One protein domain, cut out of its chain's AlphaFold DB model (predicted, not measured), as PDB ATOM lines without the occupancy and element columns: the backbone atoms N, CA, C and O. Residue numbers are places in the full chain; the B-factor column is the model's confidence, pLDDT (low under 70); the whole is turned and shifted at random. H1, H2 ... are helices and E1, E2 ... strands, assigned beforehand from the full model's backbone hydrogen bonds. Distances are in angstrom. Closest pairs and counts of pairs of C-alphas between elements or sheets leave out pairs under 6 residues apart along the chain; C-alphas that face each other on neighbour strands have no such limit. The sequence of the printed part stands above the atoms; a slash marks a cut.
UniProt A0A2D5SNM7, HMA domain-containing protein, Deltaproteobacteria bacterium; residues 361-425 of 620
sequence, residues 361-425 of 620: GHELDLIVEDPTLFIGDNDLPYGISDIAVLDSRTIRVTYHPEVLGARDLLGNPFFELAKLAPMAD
ATOM      1  N   GLY A 361     341.943 143.971 267.631       62.31
ATOM      2  CA  GLY A 361     341.415 145.025 268.501       62.31
ATOM      3  C   GLY A 361     340.662 144.512 269.732       62.31
ATOM      4  O   GLY A 361     340.415 143.313 269.892       62.31
ATOM      5  N   HIS A 362     340.284 145.455 270.591       72.56
ATOM      6  CA  HIS A 362     339.254 145.320 271.618       72.56
ATOM      7  C   HIS A 362     337.987 146.053 271.161       72.56
ATOM      8  O   HIS A 362     338.070 147.190 270.708       72.56
ATOM      9  N   GLU A 363     336.819 145.428 271.324       79.38
ATOM     10  CA  GLU A 363     335.511 146.049 271.073       79.38
ATOM     11  C   GLU A 363     334.947 146.641 272.377       79.38
ATOM     12  O   GLU A 363     334.883 145.945 273.395       79.38
ATOM     13  N   LEU A 364     334.491 147.898 272.353       81.19
ATOM     14  CA  LEU A 364     333.741 148.513 273.453       81.19
ATOM     15  C   LEU A 364     332.454 149.168 272.941       81.19
ATOM     16  O   LEU A 364     332.493 150.080 272.116       81.19
ATOM     17  N   ASP A 365     331.313 148.715 273.461       83.50
ATOM     18  CA  ASP A 365     330.005 149.280 273.124       83.50
ATOM     19  C   ASP A 365     329.699 150.502 274.011       83.50
ATOM     20  O   ASP A 365     329.726 150.431 275.247       83.50
ATOM     21  N   LEU A 366     329.377 151.625 273.369       83.44
ATOM     22  CA  LEU A 366     329.076 152.920 273.980       83.44
ATOM     23  C   LEU A 366     327.680 153.399 273.563       83.44
ATOM     24  O   LEU A 366     327.272 153.252 272.413       83.44
ATOM     25  N   ILE A 367     326.958 154.013 274.498       84.00
ATOM     26  CA  ILE A 367     325.753 154.805 274.240       84.00
ATOM     27  C   ILE A 367     326.178 156.245 273.949       84.00
ATOM     28  O   ILE A 367     326.902 156.836 274.749       84.00
ATOM     29  N   VAL A 368     325.681 156.817 272.852       82.62
ATOM     30  CA  VAL A 368     325.879 158.231 272.484       82.62
ATOM     31  C   VAL A 368     324.545 158.824 272.026       82.62
ATOM     32  O   VAL A 368     323.685 158.100 271.523       82.62
ATOM     33  N   GLU A 369     324.350 160.128 272.232       75.44
ATOM     34  CA  GLU A 369     323.081 160.806 271.929       75.44
ATOM     35  C   GLU A 369     322.782 160.855 270.418       75.44
ATOM     36  O   GLU A 369     321.667 160.513 270.027       75.44
ATOM     37  N   ASP A 370     323.789 161.161 269.586       75.62
ATOM     38  CA  ASP A 370     323.710 161.171 268.115       75.62
ATOM     39  C   ASP A 370     324.806 160.280 267.475       75.62
ATOM     40  O   ASP A 370     325.912 160.750 267.189       75.62
ATOM     41  N   PRO A 371     324.530 158.989 267.186       71.25
ATOM     42  CA  PRO A 371     325.486 158.093 266.516       71.25
ATOM     43  C   PRO A 371     325.862 158.505 265.084       71.25
ATOM     44  O   PRO A 371     326.858 158.033 264.541       71.25
ATOM     45  N   THR A 372     325.075 159.379 264.453       69.62
ATOM     46  CA  THR A 372     325.288 159.851 263.075       69.62
ATOM     47  C   THR A 372     326.543 160.705 262.910       69.62
ATOM     48  O   THR A 372     327.081 160.758 261.807       69.62
ATOM     49  N   LEU A 373     327.054 161.311 263.988       68.06
ATOM     50  CA  LEU A 373     328.306 162.080 263.983       68.06
ATOM     51  C   LEU A 373     329.542 161.214 263.677       68.06
ATOM     52  O   LEU A 373     330.551 161.727 263.197       68.06
ATOM     53  N   PHE A 374     329.445 159.901 263.906       68.31
ATOM     54  CA  PHE A 374     330.506 158.921 263.653       68.31
ATOM     55  C   PHE A 374     330.353 158.219 262.291       68.31
ATOM     56  O   PHE A 374     331.177 157.383 261.937       68.31
ATOM     57  N   ILE A 375     329.317 158.551 261.505       61.56
ATOM     58  CA  ILE A 375     329.092 157.990 260.164       61.56
ATOM     59  C   ILE A 375     329.764 158.898 259.125       61.56
ATOM     60  O   ILE A 375     329.116 159.719 258.472       61.56
ATOM     61  N   GLY A 376     331.077 158.751 258.971       58.50
ATOM     62  CA  GLY A 376     331.856 159.492 257.983       58.50
ATOM     63  C   GLY A 376     333.329 159.097 257.977       58.50
ATOM     64  O   GLY A 376     333.836 158.559 258.956       58.50
ATOM     65  N   ASP A 377     334.007 159.403 256.871       55.38
ATOM     66  CA  ASP A 377     335.449 159.197 256.659       55.38
ATOM     67  C   ASP A 377     336.250 160.306 257.381       55.38
ATOM     68  O   ASP A 377     336.964 161.106 256.776       55.38
ATOM     69  N   ASN A 378     336.003 160.435 258.689       62.12
ATOM     70  CA  ASN A 378     336.642 161.398 259.584       62.12
ATOM     71  C   ASN A 378     337.970 160.818 260.097       62.12
ATOM     72  O   ASN A 378     338.044 159.622 260.369       62.12
ATOM     73  N   ASP A 379     338.985 161.661 260.316       68.12
ATOM     74  CA  ASP A 379     340.261 161.234 260.905       68.12
ATOM     75  C   ASP A 379     340.046 160.581 262.288       68.12
ATOM     76  O   ASP A 379     339.761 161.260 263.280       68.12
ATOM     77  N   LEU A 380     340.169 159.251 262.358       75.00
ATOM     78  CA  LEU A 380     339.989 158.491 263.597       75.00
ATOM     79  C   LEU A 380     341.063 158.875 264.637       75.00
ATOM     80  O   LEU A 380     342.251 158.941 264.301       75.00
ATOM     81  N   PRO A 381     340.692 159.078 265.918       72.75
ATOM     82  CA  PRO A 381     341.660 159.297 266.988       72.75
ATOM     83  C   PRO A 381     342.715 158.185 267.070       72.75
ATOM     84  O   PRO A 381     342.405 156.997 266.972       72.75
ATOM     85  N   TYR A 382     343.970 158.576 267.299       76.88
ATOM     86  CA  TYR A 382     345.106 157.655 267.377       76.88
ATOM     87  C   TYR A 382     344.871 156.530 268.400       76.88
ATOM     88  O   TYR A 382     344.627 156.794 269.577       76.88
ATOM     89  N   GLY A 383     344.954 155.278 267.939       75.06
ATOM     90  CA  GLY A 383     344.671 154.072 268.729       75.06
ATOM     91  C   GLY A 383     343.303 153.429 268.459       75.06
ATOM     92  O   GLY A 383     343.083 152.306 268.914       75.06
ATOM     93  N   ILE A 384     342.413 154.084 267.706       81.25
ATOM     94  CA  ILE A 384     341.119 153.534 267.264       81.25
ATOM     95  C   ILE A 384     341.254 152.971 265.842       81.25
ATOM     96  O   ILE A 384     341.891 153.583 264.986       81.25
ATOM     97  N   SER A 385     340.653 151.807 265.601       75.81
ATOM     98  CA  SER A 385     340.763 151.036 264.355       75.81
ATOM     99  C   SER A 385     339.482 151.060 263.514       75.81
ATOM    100  O   SER A 385     339.565 151.002 262.292       75.81
ATOM    101  N   ASP A 386     338.308 151.106 264.157       76.19
ATOM    102  CA  ASP A 386     336.986 151.137 263.507       76.19
ATOM    103  C   ASP A 386     335.906 151.653 264.483       76.19
ATOM    104  O   ASP A 386     336.045 151.497 265.702       76.19
ATOM    105  N   ILE A 387     334.819 152.236 263.962       78.69
ATOM    106  CA  ILE A 387     333.629 152.636 264.731       78.69
ATOM    107  C   ILE A 387     332.364 152.202 263.977       78.69
ATOM    108  O   ILE A 387     331.936 152.844 263.019       78.69
ATOM    109  N   ALA A 388     331.712 151.139 264.451       76.94
ATOM    110  CA  ALA A 388     330.502 150.589 263.842       76.94
ATOM    111  C   ALA A 388     329.238 151.009 264.613       76.94
ATOM    112  O   ALA A 388     329.124 150.779 265.816       76.94
ATOM    113  N   VAL A 389     328.242 151.586 263.934       77.81
ATOM    114  CA  VAL A 389     326.945 151.921 264.556       77.81
ATOM    115  C   VAL A 389     326.080 150.660 264.678       77.81
ATOM    116  O   VAL A 389     325.825 149.983 263.682       77.81
ATOM    117  N   LEU A 390     325.625 150.345 265.896       71.75
ATOM    118  CA  LEU A 390     324.837 149.142 266.208       71.75
ATOM    119  C   LEU A 390     323.324 149.407 266.229       71.75
ATOM    120  O   LEU A 390     322.544 148.593 265.740       71.75
ATOM    121  N   ASP A 391     322.912 150.530 266.817       72.12
ATOM    122  CA  ASP A 391     321.525 150.994 266.897       72.12
ATOM    123  C   ASP A 391     321.513 152.532 266.967       72.12
ATOM    124  O   ASP A 391     322.532 153.186 267.183       72.12
ATOM    125  N   SER A 392     320.321 153.101 266.855       74.94
ATOM    126  CA  SER A 392     319.918 154.507 266.953       74.94
ATOM    127  C   SER A 392     320.505 155.306 268.130       74.94
ATOM    128  O   SER A 392     320.316 156.519 268.174       74.94
ATOM    129  N   ARG A 393     321.156 154.648 269.104       81.62
ATOM    130  CA  ARG A 393     321.852 155.250 270.258       81.62
ATOM    131  C   ARG A 393     323.134 154.519 270.678       81.62
ATOM    132  O   ARG A 393     323.669 154.842 271.734       81.62
ATOM    133  N   THR A 394     323.615 153.525 269.927       81.69
ATOM    134  CA  THR A 394     324.804 152.743 270.315       81.69
ATOM    135  C   THR A 394     325.813 152.602 269.187       81.69
ATOM    136  O   THR A 394     325.474 152.285 268.046       81.69
ATOM    137  N   ILE A 395     327.079 152.789 269.548       84.00
ATOM    138  CA  ILE A 395     328.243 152.570 268.693       84.00
ATOM    139  C   ILE A 395     329.147 151.514 269.325       84.00
ATOM    140  O   ILE A 395     329.208 151.386 270.548       84.00
ATOM    141  N   ARG A 396     329.863 150.781 268.484       83.81
ATOM    142  CA  ARG A 396     330.939 149.866 268.844       83.81
ATOM    143  C   ARG A 396     332.252 150.483 268.412       83.81
ATOM    144  O   ARG A 396     332.447 150.712 267.221       83.81
ATOM    145  N   VAL A 397     333.140 150.734 269.361       84.38
ATOM    146  CA  VAL A 397     334.477 151.263 269.086       84.38
ATOM    147  C   VAL A 397     335.479 150.117 269.155       84.38
ATOM    148  O   VAL A 397     335.571 149.438 270.178       84.38
ATOM    149  N   THR A 398     336.226 149.905 268.073       82.94
ATOM    150  CA  THR A 398     337.325 148.936 268.006       82.94
ATOM    151  C   THR A 398     338.643 149.678 268.197       82.94
ATOM    152  O   THR A 398     338.924 150.606 267.441       82.94
ATOM    153  N   TYR A 399     339.448 149.308 269.192       83.75
ATOM    154  CA  TYR A 399     340.673 150.036 269.558       83.75
ATOM    155  C   TYR A 399     341.826 149.102 269.968       83.75
ATOM    156  O   TYR A 399     341.610 147.933 270.291       83.75
ATOM    157  N   HIS A 400     343.061 149.614 269.969       81.81
ATOM    158  CA  HIS A 400     344.258 148.872 270.385       81.81
ATOM    159  C   HIS A 400     344.639 149.181 271.848       81.81
ATOM    160  O   HIS A 400     345.142 150.276 272.121       81.81
ATOM    161  N   PRO A 401     344.478 148.229 272.793       76.50
ATOM    162  CA  PRO A 401     344.640 148.491 274.228       76.50
ATOM    163  C   PRO A 401     346.079 148.795 274.668       76.50
ATOM    164  O   PRO A 401     346.281 149.340 275.748       76.50
ATOM    165  N   GLU A 402     347.078 148.460 273.847       77.62
ATOM    166  CA  GLU A 402     348.491 148.801 274.076       77.62
ATOM    167  C   GLU A 402     348.790 150.294 273.870       77.62
ATOM    168  O   GLU A 402     349.750 150.819 274.431       77.62
ATOM    169  N   VAL A 403     347.979 150.967 273.048       80.75
ATOM    170  CA  VAL A 403     348.180 152.358 272.615       80.75
ATOM    171  C   VAL A 403     347.233 153.305 273.347       80.75
ATOM    172  O   VAL A 403     347.621 154.418 273.700       80.75
ATOM    173  N   LEU A 404     345.992 152.869 273.576       81.62
ATOM    174  CA  LEU A 404     344.937 153.665 274.194       81.62
ATOM    175  C   LEU A 404     344.047 152.743 275.035       81.62
ATOM    176  O   LEU A 404     343.489 151.780 274.517       81.62
ATOM    177  N   GLY A 405     343.921 153.003 276.337       82.12
ATOM    178  CA  GLY A 405     343.142 152.143 277.228       82.12
ATOM    179  C   GLY A 405     341.671 152.564 277.351       82.12
ATOM    180  O   GLY A 405     341.311 153.713 277.114       82.12
ATOM    181  N   ALA A 406     340.824 151.661 277.850       82.25
ATOM    182  CA  ALA A 406     339.370 151.851 277.937       82.25
ATOM    183  C   ALA A 406     338.893 153.125 278.680       82.25
ATOM    184  O   ALA A 406     337.880 153.711 278.295       82.25
ATOM    185  N   ARG A 407     339.601 153.583 279.726       84.50
ATOM    186  CA  ARG A 407     339.268 154.837 280.438       84.50
ATOM    187  C   ARG A 407     339.662 156.077 279.641       84.50
ATOM    188  O   ARG A 407     338.901 157.035 279.612       84.50
ATOM    189  N   ASP A 408     340.808 156.038 278.965       82.62
ATOM    190  CA  ASP A 408     341.297 157.142 278.128       82.62
ATOM    191  C   ASP A 408     340.412 157.335 276.891       82.62
ATOM    192  O   ASP A 408     340.248 158.459 276.422       82.62
ATOM    193  N   LEU A 409     339.774 156.259 276.411       82.31
ATOM    194  CA  LEU A 409     338.731 156.324 275.389       82.31
ATOM    195  C   LEU A 409     337.538 157.174 275.860       82.31
ATOM    196  O   LEU A 409     337.135 158.092 275.155       82.31
ATOM    197  N   LEU A 410     337.014 156.922 277.066       80.81
ATOM    198  CA  LEU A 410     335.928 157.725 277.656       80.81
ATOM    199  C   LEU A 410     336.371 159.142 278.060       80.81
ATOM    200  O   LEU A 410     335.554 160.055 278.075       80.81
ATOM    201  N   GLY A 411     337.648 159.330 278.405       75.81
ATOM    202  CA  GLY A 411     338.228 160.634 278.745       75.81
ATOM    203  C   GLY A 411     338.599 161.503 277.538       75.81
ATOM    204  O   GLY A 411     339.030 162.642 277.716       75.81
ATOM    205  N   ASN A 412     338.466 160.984 276.316       79.88
ATOM    206  CA  ASN A 412     338.764 161.711 275.088       79.88
ATOM    207  C   ASN A 412     337.615 162.690 274.760       79.88
ATOM    208  O   ASN A 412     336.463 162.258 274.739       79.88
ATOM    209  N   PRO A 413     337.878 163.974 274.429       73.81
ATOM    210  CA  PRO A 413     336.826 164.922 274.035       73.81
ATOM    211  C   PRO A 413     335.992 164.464 272.823       73.81
ATOM    212  O   PRO A 413     334.851 164.886 272.665       73.81
ATOM    213  N   PHE A 414     336.508 163.549 271.993       72.25
ATOM    214  CA  PHE A 414     335.751 162.899 270.912       72.25
ATOM    215  C   PHE A 414     334.563 162.041 271.415       72.25
ATOM    216  O   PHE A 414     333.639 161.752 270.656       72.25
ATOM    217  N   PHE A 415     334.565 161.659 272.696       74.88
ATOM    218  CA  PHE A 415     333.548 160.835 273.353       74.88
ATOM    219  C   PHE A 415     332.998 161.478 274.646       74.88
ATOM    220  O   PHE A 415     332.462 160.773 275.495       74.88
ATOM    221  N   GLU A 416     333.071 162.807 274.802       63.53
ATOM    222  CA  GLU A 416     332.758 163.524 276.060       63.53
ATOM    223  C   GLU A 416     331.320 163.309 276.601       63.53
ATOM    224  O   GLU A 416     331.073 163.434 277.799       63.53
ATOM    225  N   LEU A 417     330.370 162.934 275.732       65.56
ATOM    226  CA  LEU A 417     328.982 162.579 276.085       65.56
ATOM    227  C   LEU A 417     328.693 161.065 276.030       65.56
ATOM    228  O   LEU A 417     327.552 160.641 276.230       65.56
ATOM    229  N   ALA A 418     329.694 160.231 275.740       73.75
ATOM    230  CA  ALA A 418     329.519 158.792 275.609       73.75
ATOM    231  C   ALA A 418     329.437 158.111 276.981       73.75
ATOM    232  O   ALA A 418     330.278 158.307 277.859       73.75
ATOM    233  N   LYS A 419     328.445 157.236 277.157       79.00
ATOM    234  CA  LYS A 419     328.307 156.406 278.357       79.00
ATOM    235  C   LYS A 419     328.502 154.940 278.009       79.00
ATOM    236  O   LYS A 419     327.946 154.461 277.030       79.00
ATOM    237  N   LEU A 420     329.231 154.206 278.845       80.50
ATOM    238  CA  LEU A 420     329.428 152.766 278.678       80.50
ATOM    239  C   LEU A 420     328.081 152.036 278.520       80.50
ATOM    240  O   LEU A 420     327.193 152.184 279.368       80.50
ATOM    241  N   ALA A 421     327.908 151.265 277.441       75.69
ATOM    242  CA  ALA A 421     326.655 150.555 277.208       75.69
ATOM    243  C   ALA A 421     326.461 149.441 278.258       75.69
ATOM    244  O   ALA A 421     327.443 148.801 278.660       75.69
ATOM    245  N   PRO A 422     325.222 149.163 278.710       71.12
ATOM    246  CA  PRO A 422     324.954 147.976 279.513       71.12
ATOM    247  C   PRO A 422     325.296 146.731 278.687       71.12
ATOM    248  O   PRO A 422     325.013 146.687 277.490       71.12
ATOM    249  N   MET A 423     325.908 145.726 279.314       63.59
ATOM    250  CA  MET A 423     326.298 144.503 278.613       63.59
ATOM    251  C   MET A 423     325.048 143.786 278.082       63.59
ATOM    252  O   MET A 423     324.168 143.398 278.852       63.59
ATOM    253  N   ALA A 424     324.940 143.675 276.758       61.34
ATOM    254  CA  ALA A 424     323.782 143.086 276.097       61.34
ATOM    255  C   ALA A 424     323.825 141.549 276.160       61.34
ATOM    256  O   ALA A 424     324.893 140.957 276.029       61.34
ATOM    257  N   ASP A 425     322.657 140.901 276.286       60.38
ATOM    258  CA  ASP A 425     322.523 139.450 276.072       60.38
ATOM    259  C   ASP A 425     323.145 139.094 274.702       60.38
ATOM    260  O   ASP A 425     322.680 139.634 273.685       60.38
TER     261      ASP A 425
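What this domain is: This is residues 361 to 425 of the 620 residues of the protein "HMA domain-containing protein" of Deltaproteobacteria bacterium (UniProt A0A2D5SNM7). A small twisted sheet of three strands is the main slab of this domain, with two very short helices near it, H1 by the E2 edge and H2 by the E1 edge, and with loops making up much of the rest. Residues 375 to 383 arch from H1 back to E2, and after H2 the unnamed stretch 411 to 425 returns to E1, pairs briefly beside it and runs out as a tail. The printed part has 65 residues, with three named strands and two named helices in the order E1 H1 E2 E3 H2; the sheet's order is E1 - E3 - E2, antiparallel, and the class is mixed, helices and strands, with 29 residues, under half, in named elements. The whole is compact, with a radius of gyration of the C-alphas of 10.9 A, and rounded, spanning 29 by 28 by 19 A.

Where its parts are: Find C-alpha 362 at (339.254, 145.320, 271.618); from there E1, residues 362 to 367, runs 16.7 A. Next comes H1, residues 371 to 374. E2, residues 384 to 391, begins at C-alpha 384 at (341.119, 153.534, 267.264) and covers 19.8 A. E3, residues 394 to 399, covers 16.1 A. H2, residues 406 to 410, ends at C-alpha 410 at (335.928, 157.725, 277.656).

How they stand to each other: Look first at E3, the inner strand. It is antiparallel to E1 at 154 degrees, with N 364 and O 397 2.9 A apart, within hydrogen-bond range. E3 and E2 form a hairpin, antiparallel at 163 degrees, with N 396 and O 388 2.8 A apart. The sheet is only just strongly twisted, its C-alphas lying up to 4.1 A off the best plane. E1, H1 and E2 form a split strand-helix-strand unit, two strands running the same way with a helix between them in the chain and E3 between them in the sheet; its crossover is right-handed. H1 is on the sheet but only grazes it; the closest C-alphas of H1 and E2, Pro 371 and Val 389, are 6.6 A apart. H2 also only grazes the sheet; its closest C-alpha pair with E1, Ala 406 and Leu 364, is 7.9 A apart. H1 and H2 are apart. Residues 366 to 367 of E1 pair with residues 419 to 420, antiparallel. H1 is too short for an O i to N i+4 pair; H2 has 0 of 1 within hydrogen-bond range and 1 of 2 O i to N i+3 pairs.

The domain as a whole: The two C-alphas farthest apart, Asp 379 and Asp 425, are 31.9 A apart. The printed part has no cut and no long link. The mean pLDDT of the printed part is 75.3; look for values under 70 at residue 361, residues 372 to 379, 416 to 417 and 423 to 425.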